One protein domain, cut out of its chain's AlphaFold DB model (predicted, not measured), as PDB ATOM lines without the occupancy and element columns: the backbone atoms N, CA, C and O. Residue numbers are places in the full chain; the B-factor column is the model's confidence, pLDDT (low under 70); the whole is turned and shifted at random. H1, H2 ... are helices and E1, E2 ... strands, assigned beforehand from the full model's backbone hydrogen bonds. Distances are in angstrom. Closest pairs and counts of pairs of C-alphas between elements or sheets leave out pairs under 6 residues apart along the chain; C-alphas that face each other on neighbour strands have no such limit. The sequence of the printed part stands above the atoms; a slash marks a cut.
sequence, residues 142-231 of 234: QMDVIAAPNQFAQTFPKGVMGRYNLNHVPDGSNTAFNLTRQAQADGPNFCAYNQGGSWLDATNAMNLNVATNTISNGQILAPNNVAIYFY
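Overview. This is residues 142 to 231 of the 234 residues of an uncharacterized protein of Pseudoalteromonas caenipelagi (UniProt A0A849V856). With little regular structure, a strongly twisted five-strand sheet bears short helices H1 and H2 on opposite faces, and two long loops meet in a short pairing. The printed part has 90 residues, 34 in two named helices and five named strands, class mixed. The mixed sheet runs E2 E1 E5 E3 E4. It is compact, radius of gyration of the C-alphas 11.6 A, and spans 32 by 25 by 20 A.

Along the chain. E1, residues 143 to 147, begins at C-alpha (126.199, 80.675, 146.840). H1 spans 149 to 155, E2 161 to 164, E3 190 to 193, E4 198 to 201, H2 202 to 206. E5, 226 to 230, ends at C-alpha (121.810, 80.821, 146.648).

Arrangement. E1 is antiparallel to E5, N 144 and O 229 2.9 A apart. Parallel neighbours E1 and E2 with H1 between form a strand-helix-strand unit, its crossover right-handed. E3 is antiparallel to E5 and forms a hairpin with E4.

Size, cuts and confidence. The printed part has no cut. Links E2 to E3 and H2 to E5 are long. In all, 36 residues have pLDDT under 70.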
ATOM      1  N   GLN A 142     125.409  78.092 150.667       66.31
ATOM      2  CA  GLN A 142     126.392  78.050 149.601       66.31
ATOM      3  C   GLN A 142     125.851  78.928 148.482       66.31
ATOM      4  O   GLN A 142     124.670  78.849 148.162       66.31
ATOM      5  N   MET A 143     126.679  79.780 147.888       72.88
ATOM      6  CA  MET A 143     126.199  80.675 146.840       72.88
ATOM      7  C   MET A 143     127.234  80.921 145.761       72.88
ATOM      8  O   MET A 143     128.427  80.944 146.052       72.88
ATOM      9  N   ASP A 144     126.774  81.121 144.529       76.50
ATOM     10  CA  ASP A 144     127.591  81.631 143.430       76.50
ATOM     11  C   ASP A 144     127.488  83.148 143.348       76.50
ATOM     12  O   ASP A 144     126.397  83.715 143.362       76.50
ATOM     13  N   VAL A 145     128.636  83.802 143.210       78.38
ATOM     14  CA  VAL A 145     128.738  85.229 142.919       78.38
ATOM     15  C   VAL A 145     128.929  85.406 141.418       78.38
ATOM     16  O   VAL A 145     129.890  84.912 140.831       78.38
ATOM     17  N   ILE A 146     128.030  86.174 140.814       82.00
ATOM     18  CA  ILE A 146     127.989  86.472 139.386       82.00
ATOM     19  C   ILE A 146     128.216  87.974 139.235       82.00
ATOM     20  O   ILE A 146     127.294  88.779 139.363       82.00
ATOM     21  N   ALA A 147     129.468  88.372 139.032       77.62
ATOM     22  CA  ALA A 147     129.843  89.776 138.919       77.62
ATOM     23  C   ALA A 147     131.184  89.931 138.209       77.62
ATOM     24  O   ALA A 147     132.033  89.047 138.285       77.62
ATOM     25  N   ALA A 148     131.418  91.087 137.589       78.50
ATOM     26  CA  ALA A 148     132.776  91.498 137.255       78.50
ATOM     27  C   ALA A 148     133.554  91.859 138.540       78.50
ATOM     28  O   ALA A 148     132.956  92.445 139.451       78.50
ATOM     29  N   PRO A 149     134.883  91.635 138.622       74.44
ATOM     30  CA  PRO A 149     135.644  91.872 139.852       74.44
ATOM     31  C   PRO A 149     135.513  93.299 140.409       74.44
ATOM     32  O   PRO A 149     135.411  93.502 141.617       74.44
ATOM     33  N   ASN A 150     135.450  94.307 139.528       76.75
ATOM     34  CA  ASN A 150     135.231  95.699 139.935       76.75
ATOM     35  C   ASN A 150     133.858  95.910 140.590       76.75
ATOM     36  O   ASN A 150     133.781  96.576 141.618       76.75
ATOM     37  N   GLN A 151     132.792  95.354 140.010       77.88
ATOM     38  CA  GLN A 151     131.436  95.496 140.548       77.88
ATOM     39  C   GLN A 151     131.283  94.732 141.860       77.88
ATOM     40  O   GLN A 151     130.670  95.232 142.801       77.88
ATOM     41  N   PHE A 152     131.907  93.556 141.943       74.81
ATOM     42  CA  PHE A 152     131.939  92.756 143.157       74.81
ATOM     43  C   PHE A 152     132.605  93.512 144.315       74.81
ATOM     44  O   PHE A 152     131.992  93.676 145.366       74.81
ATOM     45  N   ALA A 153     133.807  94.058 144.092       71.31
ATOM     46  CA  ALA A 153     134.532  94.832 145.101       71.31
ATOM     47  C   ALA A 153     133.796  96.122 145.518       71.31
ATOM     48  O   ALA A 153     133.831  96.494 146.686       71.31
ATOM     49  N   GLN A 154     133.110  96.796 144.587       74.69
ATOM     50  CA  GLN A 154     132.319  97.997 144.892       74.69
ATOM     51  C   GLN A 154     131.050  97.688 145.689       74.69
ATOM     52  O   GLN A 154     130.699  98.438 146.596       74.69
ATOM     53  N   THR A 155     130.360  96.600 145.344       70.69
ATOM     54  CA  THR A 155     129.096  96.211 145.984       70.69
ATOM     55  C   THR A 155     129.342  95.605 147.363       70.69
ATOM     56  O   THR A 155     128.586  95.854 148.300       70.69
ATOM     57  N   PHE A 156     130.435  94.855 147.514       65.69
ATOM     58  CA  PHE A 156     130.823  94.217 148.768       65.69
ATOM     59  C   PHE A 156     132.228  94.663 149.188       65.69
ATOM     60  O   PHE A 156     133.155  93.854 149.187       65.69
ATOM     61  N   PRO A 157     132.413  95.925 149.612       57.06
ATOM     62  CA  PRO A 157     133.724  96.438 150.021       57.06
ATOM     63  C   PRO A 157     134.262  95.762 151.293       57.06
ATOM     64  O   PRO A 157     135.429  95.891 151.623       57.06
ATOM     65  N   LYS A 158     133.428  95.020 152.028       52.91
ATOM     66  CA  LYS A 158     133.848  94.191 153.175       52.91
ATOM     67  C   LYS A 158     133.887  92.697 152.856       52.91
ATOM     68  O   LYS A 158     134.001  91.873 153.756       52.91
ATOM     69  N   GLY A 159     133.748  92.356 151.580       54.09
ATOM     70  CA  GLY A 159     133.643  90.988 151.118       54.09
ATOM     71  C   GLY A 159     132.300  90.344 151.362       54.09
ATOM     72  O   GLY A 159     131.440  90.836 152.088       54.09
ATOM     73  N   VAL A 160     132.123  89.215 150.695       56.75
ATOM     74  CA  VAL A 160     131.048  88.262 150.922       56.75
ATOM     75  C   VAL A 160     131.613  86.875 150.636       56.75
ATOM     76  O   VAL A 160     132.478  86.714 149.771       56.75
ATOM     77  N   MET A 161     131.189  85.888 151.416       59.03
ATOM     78  CA  MET A 161     131.615  84.507 151.237       59.03
ATOM     79  C   MET A 161     130.792  83.860 150.129       59.03
ATOM     80  O   MET A 161     129.582  83.756 150.261       59.03
ATOM     81  N   GLY A 162     131.424  83.399 149.058       60.53
ATOM     82  CA  GLY A 162     130.722  82.715 147.979       60.53
ATOM     83  C   GLY A 162     131.677  81.972 147.060       60.53
ATOM     84  O   GLY A 162     132.886  81.926 147.266       60.53
ATOM     85  N   ARG A 163     131.139  81.352 146.024       65.50
ATOM     86  CA  ARG A 163     131.919  80.745 144.954       65.50
ATOM     87  C   ARG A 163     132.006  81.753 143.816       65.50
ATOM     88  O   ARG A 163     130.987  82.228 143.329       65.50
ATOM     89  N   TYR A 164     133.223  82.119 143.421       69.81
ATOM     90  CA  TYR A 164     133.448  83.001 142.279       69.81
ATOM     91  C   TYR A 164     134.065  82.195 141.141       69.81
ATOM     92  O   TYR A 164     135.063  81.498 141.325       69.81
ATOM     93  N   ASN A 165     133.491  82.287 139.947       68.50
ATOM     94  CA  ASN A 165     134.005  81.564 138.794       68.50
ATOM     95  C   ASN A 165     135.010  82.426 138.012       68.50
ATOM     96  O   ASN A 165     134.621  83.217 137.157       68.50
ATOM     97  N   LEU A 166     136.315  82.237 138.256       62.34
ATOM     98  CA  LEU A 166     137.378  82.951 137.524       62.34
ATOM     99  C   LEU A 166     137.325  82.764 136.005       62.34
ATOM    100  O   LEU A 166     137.754  83.640 135.261       62.34
ATOM    101  N   ASN A 167     136.820  81.620 135.543       62.72
ATOM    102  CA  ASN A 167     136.792  81.286 134.121       62.72
ATOM    103  C   ASN A 167     135.562  81.856 133.410       62.72
ATOM    104  O   ASN A 167     135.429  81.688 132.200       62.72
ATOM    105  N   HIS A 168     134.641  82.473 134.152       67.94
ATOM    106  CA  HIS A 168     133.407  83.001 133.601       67.94
ATOM    107  C   HIS A 168     133.046  84.323 134.277       67.94
ATOM    108  O   HIS A 168     132.142  84.401 135.108       67.94
ATOM    109  N   VAL A 169     133.763  85.373 133.885       71.62
ATOM    110  CA  VAL A 169     133.448  86.745 134.281       71.62
ATOM    111  C   VAL A 169     132.304  87.261 133.401       71.62
ATOM    112  O   VAL A 169     132.455  87.239 132.179       71.62
ATOM    113  N   PRO A 170     131.185  87.734 133.976       73.75
ATOM    114  CA  PRO A 170     130.098  88.317 133.199       73.75
ATOM    115  C   PRO A 170     130.575  89.524 132.384       73.75
ATOM    116  O   PRO A 170     131.069  90.508 132.938       73.75
ATOM    117  N   ASP A 171     130.431  89.445 131.064       73.69
ATOM    118  CA  ASP A 171     130.845  90.470 130.099       73.69
ATOM    119  C   ASP A 171     129.666  91.015 129.271       73.69
ATOM    120  O   ASP A 171     129.844  91.848 128.383       73.69
ATOM    121  N   GLY A 172     128.442  90.571 129.571       66.31
ATOM    122  CA  GLY A 172     127.232  90.892 128.818       66.31
ATOM    123  C   GLY A 172     127.100  90.131 127.499       66.31
ATOM    124  O   GLY A 172     126.109  90.321 126.792       66.31
ATOM    125  N   SER A 173     128.054  89.259 127.153       68.25
ATOM    126  CA  SER A 173     127.833  88.276 126.102       68.25
ATOM    127  C   SER A 173     126.737  87.321 126.579       68.25
ATOM    128  O   SER A 173     126.671  86.957 127.750       68.25
ATOM    129  N   ASN A 174     125.848  86.887 125.686       67.69
ATOM    130  CA  ASN A 174     124.793  85.917 126.022       67.69
ATOM    131  C   ASN A 174     125.350  84.504 126.323       67.69
ATOM    132  O   ASN A 174     124.642  83.506 126.187       67.69
ATOM    133  N   THR A 175     126.633  84.399 126.668       81.38
ATOM    134  CA  THR A 175     127.292  83.166 127.082       81.38
ATOM    135  C   THR A 175     126.751  82.772 128.450       81.38
ATOM    136  O   THR A 175     126.778  83.560 129.386       81.38
ATOM    137  N   ALA A 176     126.229  81.553 128.572       84.50
ATOM    138  CA  ALA A 176     125.596  81.105 129.807       84.50
ATOM    139  C   ALA A 176     126.626  80.872 130.925       84.50
ATOM    140  O   ALA A 176     127.584  80.121 130.737       84.50
ATOM    141  N   PHE A 177     126.393  81.454 132.099       83.19
ATOM    142  CA  PHE A 177     127.203  81.250 133.294       83.19
ATOM    143  C   PHE A 177     127.013  79.836 133.837       83.19
ATOM    144  O   PHE A 177     125.890  79.423 134.125       83.19
ATOM    145  N   ASN A 178     128.114  79.102 134.001       83.56
ATOM    146  CA  ASN A 178     128.093  77.778 134.618       83.56
ATOM    147  C   ASN A 178     128.134  77.926 136.135       83.56
ATOM    148  O   ASN A 178     129.113  78.447 136.679       83.56
ATOM    149  N   LEU A 179     127.088  77.424 136.787       77.94
ATOM    150  CA  LEU A 179     127.013  77.315 138.233       77.94
ATOM    151  C   LEU A 179     128.101  76.363 138.748       77.94
ATOM    152  O   LEU A 179     128.418  75.347 138.123       77.94
ATOM    153  N   THR A 180     128.692  76.693 139.891       72.12
ATOM    154  CA  THR A 180     129.804  75.927 140.473       72.12
ATOM    155  C   THR A 180     129.341  74.725 141.301       72.12
ATOM    156  O   THR A 180     130.162  73.886 141.684       72.12
ATOM    157  N   ARG A 181     128.034  74.609 141.559       71.19
ATOM    158  CA  ARG A 181     127.370  73.443 142.151       71.19
ATOM    159  C   ARG A 181     126.063  73.172 141.409       71.19
ATOM    160  O   ARG A 181     125.518  74.056 140.762       71.19
ATOM    161  N   GLN A 182     125.584  71.934 141.468       76.94
ATOM    162  CA  GLN A 182     124.320  71.546 140.849       76.94
ATOM    163  C   GLN A 182     123.138  72.275 141.511       76.94
ATOM    164  O   GLN A 182     122.887  72.088 142.702       76.94
ATOM    165  N   ALA A 183     122.400  73.067 140.733       75.44
ATOM    166  CA  ALA A 183     121.123  73.646 141.139       75.44
ATOM    167  C   ALA A 183     120.058  72.558 141.351       75.44
ATOM    168  O   ALA A 183     120.072  71.522 140.677       75.44
ATOM    169  N   GLN A 184     119.118  72.806 142.267       72.44
ATOM    170  CA  GLN A 184     117.962  71.941 142.508       72.44
ATOM    171  C   GLN A 184     116.669  72.625 142.053       72.44
ATOM    172  O   GLN A 184     116.579  73.851 142.032       72.44
ATOM    173  N   ALA A 185     115.678  71.821 141.667       62.75
ATOM    174  CA  ALA A 185     114.420  72.319 141.112       62.75
ATOM    175  C   ALA A 185     113.523  73.017 142.156       62.75
ATOM    176  O   ALA A 185     112.809  73.944 141.792       62.75
ATOM    177  N   ASP A 186     113.609  72.614 143.432       60.22
ATOM    178  CA  ASP A 186     112.631  72.974 144.477       60.22
ATOM    179  C   ASP A 186     113.218  73.800 145.647       60.22
ATOM    180  O   ASP A 186     112.550  74.002 146.660       60.22
ATOM    181  N   GLY A 187     114.471  74.260 145.543       54.31
ATOM    182  CA  GLY A 187     115.150  74.999 146.617       54.31
ATOM    183  C   GLY A 187     114.754  76.484 146.691       54.31
ATOM    184  O   GLY A 187     114.191  77.021 145.731       54.31
ATOM    185  N   PRO A 188     115.075  77.195 147.793       52.09
ATOM    186  CA  PRO A 188     114.959  78.648 147.879       52.09
ATOM    187  C   PRO A 188     115.985  79.298 146.941       52.09
ATOM    188  O   PRO A 188     117.062  79.732 147.342       52.09
ATOM    189  N   ASN A 189     115.629  79.359 145.663       59.72
ATOM    190  CA  ASN A 189     116.421  79.923 144.585       59.72
ATOM    191  C   ASN A 189     116.331  81.447 144.655       59.72
ATOM    192  O   ASN A 189     115.758  82.074 143.776       59.72
ATOM    193  N   PHE A 190     116.803  82.072 145.726       55.25
ATOM    194  CA  PHE A 190     116.816  83.526 145.774       55.25
ATOM    195  C   PHE A 190     118.035  84.042 145.035       55.25
ATOM    196  O   PHE A 190     119.128  83.484 145.131       55.25
ATOM    197  N   CYS A 191     117.846  85.132 144.305       62.88
ATOM    198  CA  CYS A 191     118.946  85.919 143.817       62.88
ATOM    199  C   CYS A 191     118.828  87.371 144.231       62.88
ATOM    200  O   CYS A 191     117.777  87.994 144.062       62.88
ATOM    201  N   ALA A 192     119.937  87.915 144.721       60.81
ATOM    202  CA  ALA A 192     120.110  89.350 144.800       60.81
ATOM    203  C   ALA A 192     120.550  89.826 143.406       60.81
ATOM    204  O   ALA A 192     121.449  89.221 142.834       60.81
ATOM    205  N   TYR A 193     119.924  90.851 142.831       63.09
ATOM    206  CA  TYR A 193     120.320  91.472 141.557       63.09
ATOM    207  C   TYR A 193     120.218  92.998 141.683       63.09
ATOM    208  O   TYR A 193     119.639  93.495 142.651       63.09
ATOM    209  N   ASN A 194     120.797  93.752 140.740       62.94
ATOM    210  CA  ASN A 194     120.926  95.212 140.836       62.94
ATOM    211  C   ASN A 194     121.750  95.625 142.067       62.94
ATOM    212  O   ASN A 194     121.246  96.272 142.985       62.94
ATOM    213  N   GLN A 195     123.014  95.187 142.105       65.44
ATOM    214  CA  GLN A 195     123.954  95.486 143.200       65.44
ATOM    215  C   GLN A 195     123.462  94.984 144.570       65.44
ATOM    216  O   GLN A 195     123.714  95.588 145.608       65.44
ATOM    217  N   GLY A 196     122.709  93.882 144.571       58.00
ATOM    218  CA  GLY A 196     122.123  93.309 145.782       58.00
ATOM    219  C   GLY A 196     120.899  94.049 146.339       58.00
ATOM    220  O   GLY A 196     120.420  93.694 147.414       58.00
ATOM    221  N   GLY A 197     120.378  95.055 145.628       61.47
ATOM    222  CA  GLY A 197     119.236  95.862 146.070       61.47
ATOM    223  C   GLY A 197     117.867  95.187 145.920       61.47
ATOM    224  O   GLY A 197     116.908  95.620 146.558       61.47
ATOM    225  N   SER A 198     117.766  94.131 145.110       65.69
ATOM    226  CA  SER A 198     116.503  93.442 144.832       65.69
ATOM    227  C   SER A 198     116.653  91.931 144.970       65.69
ATOM    228  O   SER A 198     117.584  91.358 144.413       65.69
ATOM    229  N   TRP A 199     115.708  91.288 145.659       65.06
ATOM    230  CA  TRP A 199     115.680  89.841 145.902       65.06
ATOM    231  C   TRP A 199     114.507  89.194 145.158       65.06
ATOM    232  O   TRP A 199     113.368  89.629 145.330       65.06
ATOM    233  N   LEU A 200     114.769  88.181 144.328       67.81
ATOM    234  CA  LEU A 200     113.758  87.478 143.519       67.81
ATOM    235  C   LEU A 200     114.027  85.973 143.427       67.81
ATOM    236  O   LEU A 200     115.126  85.528 143.734       67.81
ATOM    237  N   ASP A 201     113.035  85.218 142.949       71.12
ATOM    238  CA  ASP A 201     113.186  83.816 142.536       71.12
ATOM    239  C   ASP A 201     114.049  83.698 141.263       71.12
ATOM    240  O   ASP A 201     113.786  84.355 140.247       71.12
ATOM    241  N   ALA A 202     115.064  82.838 141.305       67.50
ATOM    242  CA  ALA A 202     116.093  82.694 140.291       67.50
ATOM    243  C   ALA A 202     115.605  81.992 139.023       67.50
ATOM    244  O   ALA A 202     116.186  82.211 137.960       67.50
ATOM    245  N   THR A 203     114.534  81.197 139.086       68.88
ATOM    246  CA  THR A 203     113.971  80.544 137.893       68.88
ATOM    247  C   THR A 203     113.497  81.599 136.900       68.88
ATOM    248  O   THR A 203     113.837  81.560 135.718       68.88
ATOM    249  N   ASN A 204     112.786  82.605 137.412       67.94
ATOM    250  CA  ASN A 204     112.270  83.712 136.613       67.94
ATOM    251  C   ASN A 204     113.321  84.803 136.399       67.94
ATOM    252  O   ASN A 204     113.430  85.354 135.305       67.94
ATOM    253  N   ALA A 205     114.105  85.121 137.432       72.69
ATOM    254  CA  ALA A 205     115.065  86.210 137.358       72.69
ATOM    255  C   ALA A 205     116.315  85.835 136.556       72.69
ATOM    256  O   ALA A 205     116.770  86.653 135.772       72.69
ATOM    257  N   MET A 206     116.861  84.623 136.694       77.62
ATOM    258  CA  MET A 206     118.170  84.242 136.135       77.62
ATOM    259  C   MET A 206     118.102  83.380 134.872       77.62
ATOM    260  O   MET A 206     119.134  83.133 134.246       77.62
ATOM    261  N   ASN A 207     116.903  82.966 134.449       83.81
ATOM    262  CA  ASN A 207     116.730  81.971 133.388       83.81
ATOM    263  C   ASN A 207     117.597  80.728 133.667       83.81
ATOM    264  O   ASN A 207     118.471  80.354 132.874       83.81
ATOM    265  N   LEU A 208     117.414  80.182 134.874       85.44
ATOM    266  CA  LEU A 208     118.131  79.017 135.376       85.44
ATOM    267  C   LEU A 208     117.756  77.776 134.559       85.44
ATOM    268  O   LEU A 208     116.586  77.405 134.474       85.44
ATOM    269  N   ASN A 209     118.758  77.087 134.023       87.12
ATOM    270  CA  ASN A 209     118.616  75.765 133.438       87.12
ATOM    271  C   ASN A 209     119.271  74.733 134.357       87.12
ATOM    272  O   ASN A 209     120.490  74.562 134.360       87.12
ATOM    273  N   VAL A 210     118.442  74.021 135.119       83.75
ATOM    274  CA  VAL A 210     118.887  72.985 136.061       83.75
ATOM    275  C   VAL A 210     119.567  71.812 135.340       83.75
ATOM    276  O   VAL A 210     120.538  71.264 135.850       83.75
ATOM    277  N   ALA A 211     119.113  71.451 134.135       84.81
ATOM    278  CA  ALA A 211     119.642  70.304 133.393       84.81
ATOM    279  C   ALA A 211     121.077  70.530 132.894       84.81
ATOM    280  O   ALA A 211     121.874  69.596 132.861       84.81
ATOM    281  N   THR A 212     121.405  71.764 132.511       86.44
ATOM    282  CA  THR A 212     122.767  72.148 132.106       86.44
ATOM    283  C   THR A 212     123.555  72.822 133.222       86.44
ATOM    284  O   THR A 212     124.729  73.118 133.031       86.44
ATOM    285  N   ASN A 213     122.927  73.053 134.375       85.25
ATOM    286  CA  ASN A 213     123.484  73.772 135.512       85.25
ATOM    287  C   ASN A 213     123.997  75.180 135.154       85.25
ATOM    288  O   ASN A 213     125.129  75.555 135.472       85.25
ATOM    289  N   THR A 214     123.173  75.952 134.438       86.75
ATOM    290  CA  THR A 214     123.567  77.268 133.920       86.75
ATOM    291  C   THR A 214     122.547  78.373 134.166       86.75
ATOM    292  O   THR A 214     121.349  78.134 134.282       86.75
ATOM    293  N   ILE A 215     123.041  79.609 134.187       86.19
ATOM    294  CA  ILE A 215     122.278  80.861 134.191       86.19
ATOM    295  C   ILE A 215     122.515  81.564 132.857       86.19
ATOM    296  O   ILE A 215     123.646  81.626 132.384       86.19
ATOM    297  N   SER A 216     121.470  82.104 132.230       87.56
ATOM    298  CA  SER A 216     121.582  82.677 130.875       87.56
ATOM    299  C   SER A 216     120.870  84.018 130.688       87.56
ATOM    300  O   SER A 216     120.711  84.489 129.564       87.56
ATOM    301  N   ASN A 217     120.438  84.668 131.773       84.25
ATOM    302  CA  ASN A 217     119.822  85.986 131.672       84.25
ATOM    303  C   ASN A 217     120.873  87.082 131.400       84.25
ATOM    304  O   ASN A 217     121.674  87.421 132.272       84.25
ATOM    305  N   GLY A 218     120.804  87.707 130.221       80.12
ATOM    306  CA  GLY A 218     121.727  88.770 129.805       80.12
ATOM    307  C   GLY A 218     121.735  90.023 130.694       80.12
ATOM    308  O   GLY A 218     122.765  90.682 130.791       80.12
ATOM    309  N   GLN A 219     120.645  90.351 131.398       79.62
ATOM    310  CA  GLN A 219     120.638  91.463 132.364       79.62
ATOM    311  C   GLN A 219     121.441  91.132 133.626       79.62
ATOM    312  O   GLN A 219     122.069  92.011 134.215       79.62
ATOM    313  N   ILE A 220     121.437  89.869 134.052       80.62
ATOM    314  CA  ILE A 220     122.251  89.396 135.180       80.62
ATOM    315  C   ILE A 220     123.710  89.276 134.787       80.62
ATOM    316  O   ILE A 220     124.583  89.649 135.561       80.62
ATOM    317  N   LEU A 221     123.959  88.816 133.564       83.62
ATOM    318  CA  LEU A 221     125.304  88.641 133.037       83.62
ATOM    319  C   LEU A 221     125.919  89.942 132.497       83.62
ATOM    320  O   LEU A 221     127.014  89.920 131.942       83.62
ATOM    321  N   ALA A 222     125.240  91.079 132.668       83.12
ATOM    322  CA  ALA A 222     125.758  92.380 132.285       83.12
ATOM    323  C   ALA A 222     126.986  92.766 133.141       83.12
ATOM    324  O   ALA A 222     126.983  92.564 134.358       83.12
ATOM    325  N   PRO A 223     128.018  93.395 132.551       80.69
ATOM    326  CA  PRO A 223     129.297  93.652 133.223       80.69
ATOM    327  C   PRO A 223     129.206  94.664 134.377       80.69
ATOM    328  O   PRO A 223     130.125  94.779 135.186       80.69
ATOM    329  N   ASN A 224     128.118  95.430 134.445       81.12
ATOM    330  CA  ASN A 224     127.830  96.409 135.492       81.12
ATOM    331  C   ASN A 224     126.873  95.881 136.572       81.12
ATOM    332  O   ASN A 224     126.454  96.657 137.431       81.12
ATOM    333  N   ASN A 225     126.505  94.602 136.524       79.25
ATOM    334  CA  ASN A 225     125.613  93.998 137.496       79.25
ATOM    335  C   ASN A 225     126.384  93.120 138.492       79.25
ATOM    336  O   ASN A 225     127.497  92.655 138.237       79.25
ATOM    337  N   VAL A 226     125.759  92.910 139.645       78.38
ATOM    338  CA  VAL A 226     126.173  91.939 140.649       78.38
ATOM    339  C   VAL A 226     124.951  91.124 140.988       78.38
ATOM    340  O   VAL A 226     123.923  91.687 141.384       78.38
ATOM    341  N   ALA A 227     125.087  89.814 140.845       78.88
ATOM    342  CA  ALA A 227     124.093  88.883 141.307       78.88
ATOM    343  C   ALA A 227     124.688  87.790 142.186       78.88
ATOM    344  O   ALA A 227     125.869  87.454 142.092       78.88
ATOM    345  N   ILE A 228     123.848  87.249 143.057       78.25
ATOM    346  CA  ILE A 228     124.186  86.121 143.917       78.25
ATOM    347  C   ILE A 228     123.144  85.042 143.672       78.25
ATOM    348  O   ILE A 228     121.960  85.356 143.682       78.25
ATOM    349  N   TYR A 229     123.568  83.802 143.461       77.75
ATOM    350  CA  TYR A 229     122.689  82.642 143.386       77.75
ATOM    351  C   TYR A 229     122.853  81.799 144.647       77.75
ATOM    352  O   TYR A 229     123.947  81.296 144.891       77.75
ATOM    353  N   PHE A 230     121.791  81.638 145.436       74.19
ATOM    354  CA  PHE A 230     121.810  80.821 146.648       74.19
ATOM    355  C   PHE A 230     121.462  79.360 146.333       74.19
ATOM    356  O   PHE A 230     120.472  79.074 145.662       74.19
ATOM    357  N   TYR A 231     122.279  78.438 146.835       70.25
ATOM    358  CA  TYR A 231     121.975  77.015 146.904       70.25
ATOM    359  C   TYR A 231     121.248  76.714 148.215       70.25
ATOM    360  O   TYR A 231     121.509  77.349 149.238       70.25
TER     361      TYR A 231